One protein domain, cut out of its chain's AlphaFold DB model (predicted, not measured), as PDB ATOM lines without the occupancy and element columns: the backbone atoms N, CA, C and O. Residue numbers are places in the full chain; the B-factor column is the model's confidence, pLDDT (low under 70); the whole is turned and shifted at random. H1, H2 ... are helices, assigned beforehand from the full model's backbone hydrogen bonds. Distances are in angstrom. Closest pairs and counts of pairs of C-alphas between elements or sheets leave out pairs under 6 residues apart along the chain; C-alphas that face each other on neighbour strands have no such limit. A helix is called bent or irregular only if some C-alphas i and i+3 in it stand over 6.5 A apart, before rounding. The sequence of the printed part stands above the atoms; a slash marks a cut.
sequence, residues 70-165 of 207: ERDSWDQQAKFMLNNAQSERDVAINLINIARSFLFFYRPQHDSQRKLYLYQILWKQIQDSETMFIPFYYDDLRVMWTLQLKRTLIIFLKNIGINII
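AT A GLANCE: This is residues 70 to 165 of the 207 residues of the protein "HECT-type E3 ubiquitin transferase" of Rhizophagus irregularis (strain DAOM 181602 / DAOM 197198 / MUCL 43194) (UniProt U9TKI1). The longest helix, H5, crosses H2 on the side away from H1, and H2 with H1 and H3 makes a loosely packed, up-and-down group of three helices. The short H4 covers the beginning of H2 and makes a corner with H5, while residues 160 to 165 stick out beyond H5 as a free tail. The printed part has 96 residues, with five named helices in the order H1, H2, H3, H4, H5 along the chain and no named strand; the class is all helix. The whole is compact, with a radius of gyration of the C-alphas of 13.3 A, and its C-alphas span 38 by 28 by 23 A along the three main axes.

HOW THE PARTS SIT: H5, residues 139 to 157, has a kink of 33 degrees near residue 146; it is also irregular, with C-alphas 140 and 143 7.2 A apart. It touches H2, residues 88 to 105, the closest C-alphas being those of Trp 145 and Ile 96, 6.2 A apart. Their lines stand at a steep tilt of 45 degrees, and they run the same way. H4, residues 131 to 137, is irregular too, with C-alphas 132 and 135 7.0 A apart. It touches residues 88 to 96 of H2 at a steep tilt of 64 degrees, opposite ways; the closest C-alphas are those of Pro 135 and Ala 92, 4.6 A apart. H4 and H5 touch only at the corner by their link, with the C-alphas of Phe 136 and Arg 142 closest at 5.0 A. H1, residues 70 to 80, touches residues 98 to 105 of H2, and the two form a helical hairpin. They run opposite ways at a shallow tilt of 25 degrees, with the C-alphas of Trp 74 and Ile 98 closest at 6.6 A. H3, residues 112 to 123, is close to H2 but not clearly touching: their closest C-alphas, Ala 99 and Leu 118, are 7.8 A apart. These two run opposite ways at a shallow tilt of 22 degrees. H1, H2 and H3 form a bundle, helices set side by side, that is up and down, each running against the one before it. H3 and H4 touch only at the corner by their link, with the C-alphas of Leu 122 and Met 132 closest at 4.8 A. H1 is apart from H4 and from H5. In H2 and H3 every O i to N i+4 pair is within hydrogen-bond range; the counts are 6 of 7 in H1, 13 of 15 in H5 and 0 of 3 in H4, where 3 of 4 O i to N i+3 pairs are within range.

IN THESE COORDINATES: H5 measures 26.7 A from its first to its last C-alpha and ends at C-alpha 157 at (86.116, 82.220, 84.528). H2 is 26.0 A long and begins at C-alpha 88 at (100.125, 101.161, 98.292). H3 measures 16.8 A, H1 15.5 A and H4 11.2 A. H1 begins at C-alpha 70 at (88.228, 104.423, 77.105).

THE WHOLE: The two C-alphas farthest apart, those of Gln 86 and Ile 165, are 41.3 A apart, and the outline is rounded. The printed part has no cut. The link from H4 to H5 is tight, and the other three links are short. In the link from H3 to H4, residues 125 to 126 pair with residues 129 to 130, antiparallel. Residues 160 to 165 stand free. The mean pLDDT of the printed part is 86.9, and residues 159 to 165 are under 70.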
ATOM      1  N   GLU A  70      87.953 105.029  75.800       97.56
ATOM      2  CA  GLU A  70      88.228 104.423  77.105       97.56
ATOM      3  C   GLU A  70      89.283 103.312  77.003       97.56
ATOM      4  O   GLU A  70      90.129 103.209  77.885       97.56
ATOM      5  N   ARG A  71      89.285 102.508  75.928       97.50
ATOM      6  CA  ARG A  71      90.341 101.510  75.681       97.50
ATOM      7  C   ARG A  71      91.706 102.163  75.555       97.50
ATOM      8  O   ARG A  71      92.650 101.684  76.173       97.50
ATOM      9  N   ASP A  72      91.797 103.249  74.794       96.44
ATOM     10  CA  ASP A  72      93.058 103.961  74.594       96.44
ATOM     11  C   ASP A  72      93.569 104.549  75.916       96.44
ATOM     12  O   ASP A  72      94.745 104.402  76.258       96.44
ATOM     13  N   SER A  73      92.675 105.157  76.706       96.06
ATOM     14  CA  SER A  73      93.020 105.658  78.040       96.06
ATOM     15  C   SER A  73      93.448 104.526  78.974       96.06
ATOM     16  O   SER A  73      94.451 104.645  79.678       96.06
ATOM     17  N   TRP A  74      92.734 103.403  78.948       97.25
ATOM     18  CA  TRP A  74      93.057 102.231  79.749       97.25
ATOM     19  C   TRP A  74      94.428 101.659  79.397       97.25
ATOM     20  O   TRP A  74      95.216 101.384  80.296       97.25
ATOM     21  N   ASP A  75      94.752 101.538  78.109       95.88
ATOM     22  CA  ASP A  75      96.049 101.033  77.648       95.88
ATOM     23  C   ASP A  75      97.209 101.914  78.124       95.88
ATOM     24  O   ASP A  75      98.291 101.412  78.432       95.88
ATOM     25  N   GLN A  76      96.993 103.229  78.207       93.31
ATOM     26  CA  GLN A  76      97.961 104.157  78.787       93.31
ATOM     27  C   GLN A  76      98.062 103.964  80.304       93.31
ATOM     28  O   GLN A  76      99.152 103.718  80.820       93.31
ATOM     29  N   GLN A  77      96.937 104.007  81.021       92.06
ATOM     30  CA  GLN A  77      96.901 103.860  82.480       92.06
ATOM     31  C   GLN A  77      97.536 102.542  82.934       92.06
ATOM     32  O   GLN A  77      98.341 102.520  83.862       92.06
ATOM     33  N   ALA A  78      97.236 101.444  82.245       91.69
ATOM     34  CA  ALA A  78      97.689 100.113  82.612       91.69
ATOM     35  C   ALA A  78      99.208  99.916  82.417       91.69
ATOM     36  O   ALA A  78      99.805  99.063  83.078       91.69
ATOM     37  N   LYS A  79      99.869 100.720  81.572       88.06
ATOM     38  CA  LYS A  79     101.342 100.736  81.454       88.06
ATOM     39  C   LYS A  79     102.022 101.444  82.625       88.06
ATOM     40  O   LYS A  79     103.110 101.043  83.025       88.06
ATOM     41  N   PHE A  80     101.395 102.485  83.170       83.56
ATOM     42  CA  PHE A  80     102.019 103.363  84.167       83.56
ATOM     43  C   PHE A  80     101.528 103.144  85.602       83.56
ATOM     44  O   PHE A  80     102.169 103.615  86.537       83.56
ATOM     45  N   MET A  81     100.429 102.411  85.796       81.69
ATOM     46  CA  MET A  81      99.735 102.275  87.084       81.69
ATOM     47  C   MET A  81     100.627 101.822  88.246       81.69
ATOM     48  O   MET A  81     100.451 102.313  89.358       81.69
ATOM     49  N   LEU A  82     101.592 100.935  87.993       73.75
ATOM     50  CA  LEU A  82     102.511 100.445  89.025       73.75
ATOM     51  C   LEU A  82     103.780 101.283  89.171       73.75
ATOM     52  O   LEU A  82     104.383 101.279  90.235       73.75
ATOM     53  N   ASN A  83     104.188 101.984  88.115       77.44
ATOM     54  CA  ASN A  83     105.439 102.742  88.108       77.44
ATOM     55  C   ASN A  83     105.258 104.153  88.690       77.44
ATOM     56  O   ASN A  83     106.222 104.743  89.159       77.44
ATOM     57  N   ASN A  84     104.028 104.679  88.675       76.69
ATOM     58  CA  ASN A  84     103.706 106.026  89.152       76.69
ATOM     59  C   ASN A  84     103.074 106.048  90.555       76.69
ATOM     60  O   ASN A  84     102.679 107.114  91.025       76.69
ATOM     61  N   ALA A  85     102.921 104.895  91.211       80.06
ATOM     62  CA  ALA A  85     102.326 104.827  92.540       80.06
ATOM     63  C   ALA A  85     103.344 105.262  93.605       80.06
ATOM     64  O   ALA A  85     104.435 104.701  93.688       80.06
ATOM     65  N   GLN A  86     102.980 106.257  94.416       83.88
ATOM     66  CA  GLN A  86     103.822 106.757  95.508       83.88
ATOM     67  C   GLN A  86     103.570 105.987  96.812       83.88
ATOM     68  O   GLN A  86     104.417 105.968  97.702       83.88
ATOM     69  N   SER A  87     102.414 105.328  96.911       89.12
ATOM     70  CA  SER A  87     101.995 104.515  98.048       89.12
ATOM     71  C   SER A  87     101.176 103.293  97.611       89.12
ATOM     72  O   SER A  87     100.600 103.259  96.521       89.12
ATOM     73  N   GLU A  88     101.043 102.298  98.493       88.38
ATOM     74  CA  GLU A  88     100.125 101.161  98.292       88.38
ATOM     75  C   GLU A  88      98.665 101.601  98.141       88.38
ATOM     76  O   GLU A  88      97.889 100.979  97.409       88.38
ATOM     77  N   ARG A  89      98.291 102.721  98.769       91.38
ATOM     78  CA  ARG A  89      96.952 103.289  98.612       91.38
ATOM     79  C   ARG A  89      96.726 103.777  97.186       91.38
ATOM     80  O   ARG A  89      95.649 103.552  96.637       91.38
ATOM     81  N   ASP A  90      97.737 104.380  96.564       91.88
ATOM     82  CA  ASP A  90      97.656 104.792  95.160       91.88
ATOM     83  C   ASP A  90      97.512 103.578  94.246       91.88
ATOM     84  O   ASP A  90      96.701 103.598  93.320       91.88
ATOM     85  N   VAL A  91      98.226 102.484  94.540       91.06
ATOM     86  CA  VAL A  91      98.051 101.211  93.824       91.06
ATOM     87  C   VAL A  91      96.609 100.721  93.947       91.06
ATOM     88  O   VAL A  91      96.003 100.365  92.933       91.06
ATOM     89  N   ALA A  92      96.025 100.747  95.150       92.62
ATOM     90  CA  ALA A  92      94.643 100.328  95.367       92.62
ATOM     91  C   ALA A  92      93.638 101.172  94.566       92.62
ATOM     92  O   ALA A  92      92.757 100.628  93.893       92.62
ATOM     93  N   ILE A  93      93.786 102.499  94.599       94.25
ATOM     94  CA  ILE A  93      92.927 103.433  93.860       94.25
ATOM     95  C   ILE A  93      93.082 103.219  92.349       94.25
ATOM     96  O   ILE A  93      92.083 103.110  91.629       94.25
ATOM     97  N   ASN A  94      94.317 103.100  91.862       94.00
ATOM     98  CA  ASN A  94      94.596 102.873  90.449       94.00
ATOM     99  C   ASN A  94      94.030 101.533  89.970       94.00
ATOM    100  O   ASN A  94      93.460 101.462  88.881       94.00
ATOM    101  N   LEU A  95      94.121 100.481  90.790       94.06
ATOM    102  CA  LEU A  95      93.575  99.168  90.464       94.06
ATOM    103  C   LEU A  95      92.053  99.203  90.301       94.06
ATOM    104  O   LEU A  95      91.517  98.659  89.335       94.06
ATOM    105  N   ILE A  96      91.361  99.887  91.210       95.25
ATOM    106  CA  ILE A  96      89.914 100.105  91.130       95.25
ATOM    107  C   ILE A  96      89.552 100.872  89.856       95.25
ATOM    108  O   ILE A  96      88.582 100.529  89.176       95.25
ATOM    109  N   ASN A  97      90.306 101.919  89.518       95.12
ATOM    110  CA  ASN A  97      90.036 102.722  88.328       95.12
ATOM    111  C   ASN A  97      90.225 101.905  87.044       95.12
ATOM    112  O   ASN A  97      89.325 101.875  86.202       95.12
ATOM    113  N   ILE A  98      91.320 101.148  86.950       95.38
ATOM    114  CA  ILE A  98      91.599 100.239  85.832       95.38
ATOM    115  C   ILE A  98      90.532  99.150  85.713       95.38
ATOM    116  O   ILE A  98      90.064  98.876  84.607       95.38
ATOM    117  N   ALA A  99      90.116  98.529  86.818       96.00
ATOM    118  CA  ALA A  99      89.084  97.498  86.783       96.00
ATOM    119  C   ALA A  99      87.719  98.076  86.391       96.00
ATOM    120  O   ALA A  99      87.005  97.480  85.585       96.00
ATOM    121  N   ARG A 100      87.353  99.256  86.908       96.56
ATOM    122  CA  ARG A 100      86.110  99.952  86.538       96.56
ATOM    123  C   ARG A 100      86.079 100.279  85.048       96.56
ATOM    124  O   ARG A 100      85.082  99.983  84.389       96.56
ATOM    125  N   SER A 101      87.161 100.862  84.542       97.06
ATOM    126  CA  SER A 101      87.330 101.211  83.132       97.06
ATOM    127  C   SER A 101      87.237  99.964  82.247       97.06
ATOM    128  O   SER A 101      86.393  99.898  81.349       97.06
ATOM    129  N   PHE A 102      87.963  98.896  82.598       97.38
ATOM    130  CA  PHE A 102      87.874  97.605  81.915       97.38
ATOM    131  C   PHE A 102      86.439  97.068  81.859       97.38
ATOM    132  O   PHE A 102      85.946  96.711  80.791       97.38
ATOM    133  N   LEU A 103      85.725  97.057  82.989       96.69
ATOM    134  CA  LEU A 103      84.337  96.587  83.053       96.69
ATOM    135  C   LEU A 103      83.374  97.419  82.192       96.69
ATOM    136  O   LEU A 103      82.342  96.892  81.769       96.69
ATOM    137  N   PHE A 104      83.684  98.690  81.932       97.25
ATOM    138  CA  PHE A 104      82.876  99.557  81.079       97.25
ATOM    139  C   PHE A 104      83.032  99.222  79.590       97.25
ATOM    140  O   PHE A 104      82.025  99.077  78.885       97.25
ATOM    141  N   PHE A 105      84.266  99.088  79.092       96.75
ATOM    142  CA  PHE A 105      84.491  98.896  77.655       96.75
ATOM    143  C   PHE A 105      84.534  97.428  77.215       96.75
ATOM    144  O   PHE A 105      84.300  97.172  76.030       96.75
ATOM    145  N   TYR A 106      84.803  96.482  78.126       95.94
ATOM    146  CA  TYR A 106      85.140  95.100  77.780       95.94
ATOM    147  C   TYR A 106      84.105  94.418  76.878       95.94
ATOM    148  O   TYR A 106      82.914  94.299  77.198       95.94
ATOM    149  N   ARG A 107      84.596  93.878  75.760       92.12
ATOM    150  CA  ARG A 107      83.871  92.976  74.866       92.12
ATOM    151  C   ARG A 107      84.706  91.720  74.603       92.12
ATOM    152  O   ARG A 107      85.828  91.846  74.115       92.12
ATOM    153  N   PRO A 108      84.158  90.507  74.833       89.38
ATOM    154  CA  PRO A 108      84.895  89.257  74.631       89.38
ATOM    155  C   PRO A 108      85.551  89.118  73.253       89.38
ATOM    156  O   PRO A 108      86.633  88.551  73.158       89.38
ATOM    157  N   GLN A 109      84.916  89.656  72.205       88.81
ATOM    158  CA  GLN A 109      85.400  89.562  70.825       88.81
ATOM    159  C   GLN A 109      86.584  90.493  70.512       88.81
ATOM    160  O   GLN A 109      87.283  90.247  69.539       88.81
ATOM    161  N   HIS A 110      86.808  91.550  71.303       90.19
ATOM    162  CA  HIS A 110      87.775  92.613  70.978       90.19
ATOM    163  C   HIS A 110      88.885  92.761  72.026       90.19
ATOM    164  O   HIS A 110      89.982  93.204  71.709       90.19
ATOM    165  N   ASP A 111      88.616  92.393  73.281       94.50
ATOM    166  CA  ASP A 111      89.438  92.799  74.427       94.50
ATOM    167  C   ASP A 111      90.150  91.611  75.104       94.50
ATOM    168  O   ASP A 111      90.414  91.621  76.307       94.50
ATOM    169  N   SER A 112      90.464  90.559  74.341       89.25
ATOM    170  CA  SER A 112      91.126  89.347  74.848       89.25
ATOM    171  C   SER A 112      92.532  89.619  75.395       89.25
ATOM    172  O   SER A 112      92.871  89.115  76.464       89.25
ATOM    173  N   GLN A 113      93.323  90.450  74.712       90.62
ATOM    174  CA  GLN A 113      94.666  90.843  75.154       90.62
ATOM    175  C   GLN A 113      94.614  91.706  76.421       90.62
ATOM    176  O   GLN A 113      95.288  91.396  77.400       90.62
ATOM    177  N   ARG A 114      93.742  92.724  76.457       94.81
ATOM    178  CA  ARG A 114      93.538  93.581  77.644       94.81
ATOM    179  C   ARG A 114      93.070  92.781  78.857       94.81
ATOM    180  O   ARG A 114      93.509  93.032  79.972       94.81
ATOM    181  N   LYS A 115      92.233  91.763  78.637       92.94
ATOM    182  CA  LYS A 115      91.817  90.812  79.677       92.94
ATOM    183  C   LYS A 115      93.011  90.066  80.281       92.94
ATOM    184  O   LYS A 115      93.090  89.960  81.501       92.94
ATOM    185  N   LEU A 116      93.921  89.551  79.449       90.38
ATOM    186  CA  LEU A 116      95.141  88.883  79.921       90.38
ATOM    187  C   LEU A 116      96.053  89.858  80.672       90.38
ATOM    188  O   LEU A 116      96.570  89.513  81.728       90.38
ATOM    189  N   TYR A 117      96.191  91.082  80.168       92.69
ATOM    190  CA  TYR A 117      96.994  92.113  80.815       92.69
ATOM    191  C   TYR A 117      96.431  92.507  82.190       92.69
ATOM    192  O   TYR A 117      97.171  92.579  83.167       92.69
ATOM    193  N   LEU A 118      95.108  92.658  82.316       94.06
ATOM    194  CA  LEU A 118      94.466  92.893  83.612       94.06
ATOM    195  C   LEU A 118      94.694  91.728  84.581       94.06
ATOM    196  O   LEU A 118      94.971  91.956  85.754       94.06
ATOM    197  N   TYR A 119      94.600  90.486  84.103       90.56
ATOM    198  CA  TYR A 119      94.921  89.314  84.918       90.56
ATOM    199  C   TYR A 119      96.370  89.358  85.430       90.56
ATOM    200  O   TYR A 119      96.599  89.137  86.616       90.56
ATOM    201  N   GLN A 120      97.329  89.714  84.571       89.56
ATOM    202  CA  GLN A 120      98.732  89.871  84.961       89.56
ATOM    203  C   GLN A 120      98.921  90.965  86.014       89.56
ATOM    204  O   GLN A 120      99.658  90.747  86.970       89.56
ATOM    205  N   ILE A 121      98.237  92.108  85.884       91.69
ATOM    206  CA  ILE A 121      98.263  93.172  86.899       91.69
ATOM    207  C   ILE A 121      97.737  92.647  88.236       91.69
ATOM    208  O   ILE A 121      98.385  92.832  89.258       91.69
ATOM    209  N   LEU A 122      96.584  91.973  88.234       91.38
ATOM    210  CA  LEU A 122      95.945  91.468  89.454       91.38
ATOM    211  C   LEU A 122      96.808  90.447  90.195       91.38
ATOM    212  O   LEU A 122      96.824  90.444  91.424       91.38
ATOM    213  N   TRP A 123      97.504  89.598  89.440       88.38
ATOM    214  CA  TRP A 123      98.349  88.532  89.970       88.38
ATOM    215  C   TRP A 123      99.782  88.981  90.278       88.38
ATOM    216  O   TRP A 123     100.577  88.207  90.811       88.38
ATOM    217  N   LYS A 124     100.153  90.215  89.920       87.56
ATOM    218  CA  LYS A 124     101.500  90.710  90.180       87.56
ATOM    219  C   LYS A 124     101.718  90.823  91.687       87.56
ATOM    220  O   LYS A 124     100.892  91.404  92.391       87.56
ATOM    221  N   GLN A 125     102.840  90.293  92.152       81.31
ATOM    222  CA  GLN A 125     103.279  90.430  93.536       81.31
ATOM    223  C   GLN A 125     103.826  91.841  93.766       81.31
ATOM    224  O   GLN A 125     104.649  92.330  92.984       81.31
ATOM    225  N   ILE A 126     103.347  92.493  94.821       77.56
ATOM    226  CA  ILE A 126     103.881  93.752  95.336       77.56
ATOM    227  C   ILE A 126     104.214  93.496  96.801       77.56
ATOM    228  O   ILE A 126     103.320  93.231  97.605       77.56
ATOM    229  N   GLN A 127     105.511  93.547  97.111       73.25
ATOM    230  CA  GLN A 127     106.062  93.058  98.377       73.25
ATOM    231  C   GLN A 127     105.658  91.588  98.609       73.25
ATOM    232  O   GLN A 127     106.073  90.737  97.824       73.25
ATOM    233  N   ASP A 128     104.818  91.320  99.614       75.88
ATOM    234  CA  ASP A 128     104.389  89.981 100.044       75.88
ATOM    235  C   ASP A 128     102.915  89.667  99.713       75.88
ATOM    236  O   ASP A 128     102.357  88.688 100.212       75.88
ATOM    237  N   SER A 129     102.249  90.507  98.911       77.56
ATOM    238  CA  SER A 129     100.833  90.327  98.562       77.56
ATOM    239  C   SER A 129     100.571  90.446  97.063       77.56
ATOM    240  O   SER A 129     101.175  91.270  96.363       77.56
ATOM    241  N   GLU A 130      99.620  89.661  96.542       86.12
ATOM    242  CA  GLU A 130      99.102  89.914  95.202       86.12
ATOM    243  C   GLU A 130      98.406  91.277  95.156       86.12
ATOM    244  O   GLU A 130      97.607  91.632  96.026       86.12
ATOM    245  N   THR A 131      98.619  92.004  94.059       88.44
ATOM    246  CA  THR A 131      98.042  93.336  93.820       88.44
ATOM    247  C   THR A 131      96.520  93.361  94.019       88.44
ATOM    248  O   THR A 131      95.964  94.349  94.494       88.44
ATOM    249  N   MET A 132      95.824  92.259  93.706       91.25
ATOM    250  CA  MET A 132      94.377  92.130  93.911       91.25
ATOM    251  C   MET A 132      93.913  92.216  95.372       91.25
ATOM    252  O   MET A 132      92.728  92.477  95.600       91.25
ATOM    253  N   PHE A 133      94.799  91.996  96.348       91.88
ATOM    254  CA  PHE A 133      94.455  92.053  97.768       91.88
ATOM    255  C   PHE A 133      94.629  93.441  98.386       91.88
ATOM    256  O   PHE A 133      93.923  93.759  99.342       91.88
ATOM    257  N   ILE A 134      95.459  94.299  97.787       89.88
ATOM    258  CA  ILE A 134      95.804  95.625  98.322       89.88
ATOM    259  C   ILE A 134      94.567  96.490  98.634       89.88
ATOM    260  O   ILE A 134      94.495  97.049  99.730       89.88
ATOM    261  N   PRO A 135      93.525  96.582  97.774       93.06
ATOM    262  CA  PRO A 135      92.360  97.400  98.112       93.06
ATOM    263  C   PRO A 135      91.549  96.903  99.319       93.06
ATOM    264  O   PRO A 135      90.744  97.667  99.844       93.06
ATOM    265  N   PHE A 136      91.720  95.653  99.767       91.88
ATOM    266  CA  PHE A 136      91.030  95.138 100.958       91.88
ATOM    267  C   PHE A 136      91.635  95.639 102.274       91.88
ATOM    268  O   PHE A 136      90.993  95.482 103.314       91.88
ATOM    269  N   TYR A 137      92.819  96.258 102.239       90.50
ATOM    270  CA  TYR A 137      93.419  96.913 103.403       90.50
ATOM    271  C   TYR A 137      92.731  98.239 103.755       90.50
ATOM    272  O   TYR A 137      92.869  98.721 104.876       90.50
ATOM    273  N   TYR A 138      91.960  98.807 102.823       91.19
ATOM    274  CA  TYR A 138      91.297 100.098 102.978       91.19
ATOM    275  C   TYR A 138      89.774  99.920 103.006       91.19
ATOM    276  O   TYR A 138      89.156  99.497 102.023       91.19
ATOM    277  N   ASP A 139      89.146 100.235 104.140       88.69
ATOM    278  CA  ASP A 139      87.714  99.986 104.351       88.69
ATOM    279  C   ASP A 139      86.805 100.776 103.399       88.69
ATOM    280  O   ASP A 139      85.783 100.254 102.948       88.69
ATOM    281  N   ASP A 140      87.212 101.989 103.018       93.31
ATOM    282  CA  ASP A 140      86.525 102.841 102.041       93.31
ATOM    283  C   ASP A 140      86.535 102.249 100.621       93.31
ATOM    284  O   ASP A 140      85.623 102.495  99.826       93.31
ATOM    285  N   LEU A 141      87.532 101.423 100.298       92.69
ATOM    286  CA  LEU A 141      87.698 100.813  98.979       92.69
ATOM    287  C   LEU A 141      87.110  99.397  98.896       92.69
ATOM    288  O   LEU A 141      86.689  98.959  97.818       92.69
ATOM    289  N   ARG A 142      87.022  98.698 100.033       91.00
ATOM    290  CA  ARG A 142      86.632  97.285 100.159       91.00
ATOM    291  C   ARG A 142      85.342  96.929  99.418       91.00
ATOM    292  O   ARG A 142      85.308  95.967  98.646       91.00
ATOM    293  N   VAL A 143      84.265  97.683  99.648       89.12
ATOM    294  CA  VAL A 143      82.929  97.372  99.099       89.12
ATOM    295  C   VAL A 143      82.930  97.476  97.576       89.12
ATOM    296  O   VAL A 143      82.487  96.566  96.869       89.12
ATOM    297  N   MET A 144      83.471  98.579  97.064       93.38
ATOM    298  CA  MET A 144      83.559  98.830  95.634       93.38
ATOM    299  C   MET A 144      84.468  97.812  94.948       93.38
ATOM    300  O   MET A 144      84.093  97.255  93.910       93.38
ATOM    301  N   TRP A 145      85.627  97.534  95.546       96.12
ATOM    302  CA  TRP A 145      86.562  96.555  95.019       96.12
ATOM    303  C   TRP A 145      85.951  95.158  94.970       96.12
ATOM    304  O   TRP A 145      86.024  94.494  93.941       96.12
ATOM    305  N   THR A 146      85.233  94.749  96.017       92.81
ATOM    306  CA  THR A 146      84.536  93.456  96.055       92.81
ATOM    307  C   THR A 146      83.593  93.286  94.860       92.81
ATOM    308  O   THR A 146      83.582  92.234  94.217       92.81
ATOM    309  N   LEU A 147      82.799  94.312  94.529       92.44
ATOM    310  CA  LEU A 147      81.875  94.257  93.395       92.44
ATOM    311  C   LEU A 147      82.616  94.163  92.055       92.44
ATOM    312  O   LEU A 147      82.248  93.357  91.193       92.44
ATOM    313  N   GLN A 148      83.644  94.989  91.870       95.31
ATOM    314  CA  GLN A 148      84.428  95.017  90.635       95.31
ATOM    315  C   GLN A 148      85.213  93.722  90.437       95.31
ATOM    316  O   GLN A 148      85.170  93.141  89.350       95.31
ATOM    317  N   LEU A 149      85.858  93.221  91.489       93.56
ATOM    318  CA  LEU A 149      86.615  91.979  91.463       93.56
ATOM    319  C   LEU A 149      85.703  90.794  91.147       93.56
ATOM    320  O   LEU A 149      86.010  90.033  90.235       93.56
ATOM    321  N   LYS A 150      84.529  90.679  91.788       90.19
ATOM    322  CA  LYS A 150      83.545  89.629  91.456       90.19
ATOM    323  C   LYS A 150      83.170  89.640  89.972       90.19
ATOM    324  O   LYS A 150      83.184  88.597  89.321       90.19
ATOM    325  N   ARG A 151      82.866  90.815  89.407       91.62
ATOM    326  CA  ARG A 151      82.525  90.951  87.977       91.62
ATOM    327  C   ARG A 151      83.700  90.592  87.066       91.62
ATOM    328  O   ARG A 151      83.502  89.910  86.061       91.62
ATOM    329  N   THR A 152      84.904  91.011  87.435       92.12
ATOM    330  CA  THR A 152      86.138  90.737  86.690       92.12
ATOM    331  C   THR A 152      86.470  89.242  86.702       92.12
ATOM    332  O   THR A 152      86.715  88.655  85.649       92.12
ATOM    333  N   LEU A 153      86.353  88.580  87.855       88.75
ATOM    334  CA  LEU A 153      86.542  87.133  87.976       88.75
ATOM    335  C   LEU A 153      85.528  86.356  87.134       88.75
ATOM    336  O   LEU A 153      85.912  85.419  86.441       88.75
ATOM    337  N   ILE A 154      84.256  86.770  87.097       87.44
ATOM    338  CA  ILE A 154      83.257  86.151  86.207       87.44
ATOM    339  C   ILE A 154      83.704  86.226  84.736       87.44
ATOM    340  O   ILE A 154      83.539  85.256  83.997       87.44
ATOM    341  N   ILE A 155      84.283  87.348  84.295       87.50
ATOM    342  CA  ILE A 155      84.800  87.500  82.925       87.50
ATOM    343  C   ILE A 155      85.954  86.527  82.649       87.50
ATOM    344  O   ILE A 155      86.010  85.927  81.568       87.50
ATOM    345  N   PHE A 156      86.859  86.344  83.609       85.00
ATOM    346  CA  PHE A 156      87.980  85.414  83.470       85.00
ATOM    347  C   PHE A 156      87.508  83.957  83.447       85.00
ATOM    348  O   PHE A 156      87.855  83.212  82.529       85.00
ATOM    349  N   LEU A 157      86.631  83.582  84.381       79.56
ATOM    350  CA  LEU A 157      86.116  82.220  84.528       79.56
ATOM    351  C   LEU A 157      85.223  81.787  83.357       79.56
ATOM    352  O   LEU A 157      85.256  80.621  82.968       79.56
ATOM    353  N   LYS A 158      84.479  82.710  82.731       71.44
ATOM    354  CA  LYS A 158      83.628  82.411  81.561       71.44
ATOM    355  C   LYS A 158      84.385  81.802  80.373       71.44
ATOM    356  O   LYS A 158      83.754  81.173  79.534       71.44
ATOM    357  N   ASN A 159      85.708  81.962  80.300       57.66
ATOM    358  CA  ASN A 159      86.526  81.397  79.222       57.66
ATOM    359  C   ASN A 159      87.201  80.061  79.586       57.66
ATOM    360  O   ASN A 159      87.696  79.383  78.690       57.66
ATOM    361  N   ILE A 160      87.192  79.658  80.863       57.22
ATOM    362  CA  ILE A 160      87.759  78.369  81.306       57.22
ATOM    363  C   ILE A 160      86.908  77.196  80.789       57.22
ATOM    364  O   ILE A 160      87.427  76.119  80.531       57.22
ATOM    365  N   GLY A 161      85.613  77.419  80.541       46.91
ATOM    366  CA  GLY A 161      84.726  76.407  79.956       46.91
ATOM    367  C   GLY A 161      84.910  76.148  78.454       46.91
ATOM    368  O   GLY A 161      84.267  75.245  77.937       46.91
ATOM    369  N   ILE A 162      85.742  76.929  77.748       46.84
ATOM    370  CA  ILE A 162      85.911  76.824  76.282       46.84
ATOM    371  C   ILE A 162      87.312  76.320  75.908       46.84
ATOM    372  O   ILE A 162      87.464  75.625  74.909       46.84
ATOM    373  N   ASN A 163      88.327  76.594  76.731       39.16
ATOM    374  CA  ASN A 163      89.688  76.127  76.496       39.16
ATOM    375  C   ASN A 163      90.118  75.172  77.610       39.16
ATOM    376  O   ASN A 163      90.557  75.604  78.668       39.16
ATOM    377  N   ILE A 164      90.058  73.876  77.297       39.34
ATOM    378  CA  ILE A 164      90.940  72.854  77.861       39.34
ATOM    379  C   ILE A 164      90.719  72.609  79.368       39.34
ATOM    380  O   ILE A 164      91.496  73.031  80.218       39.34
ATOM    381  N   ILE A 165      89.736  71.761  79.692       38.62
ATOM    382  CA  ILE A 165      89.959  70.773  80.757       38.62
ATOM    383  C   ILE A 165      90.893  69.715  80.151       38.62
ATOM    384  O   ILE A 165      90.457  68.670  79.679       38.62
TER     385      ILE A 165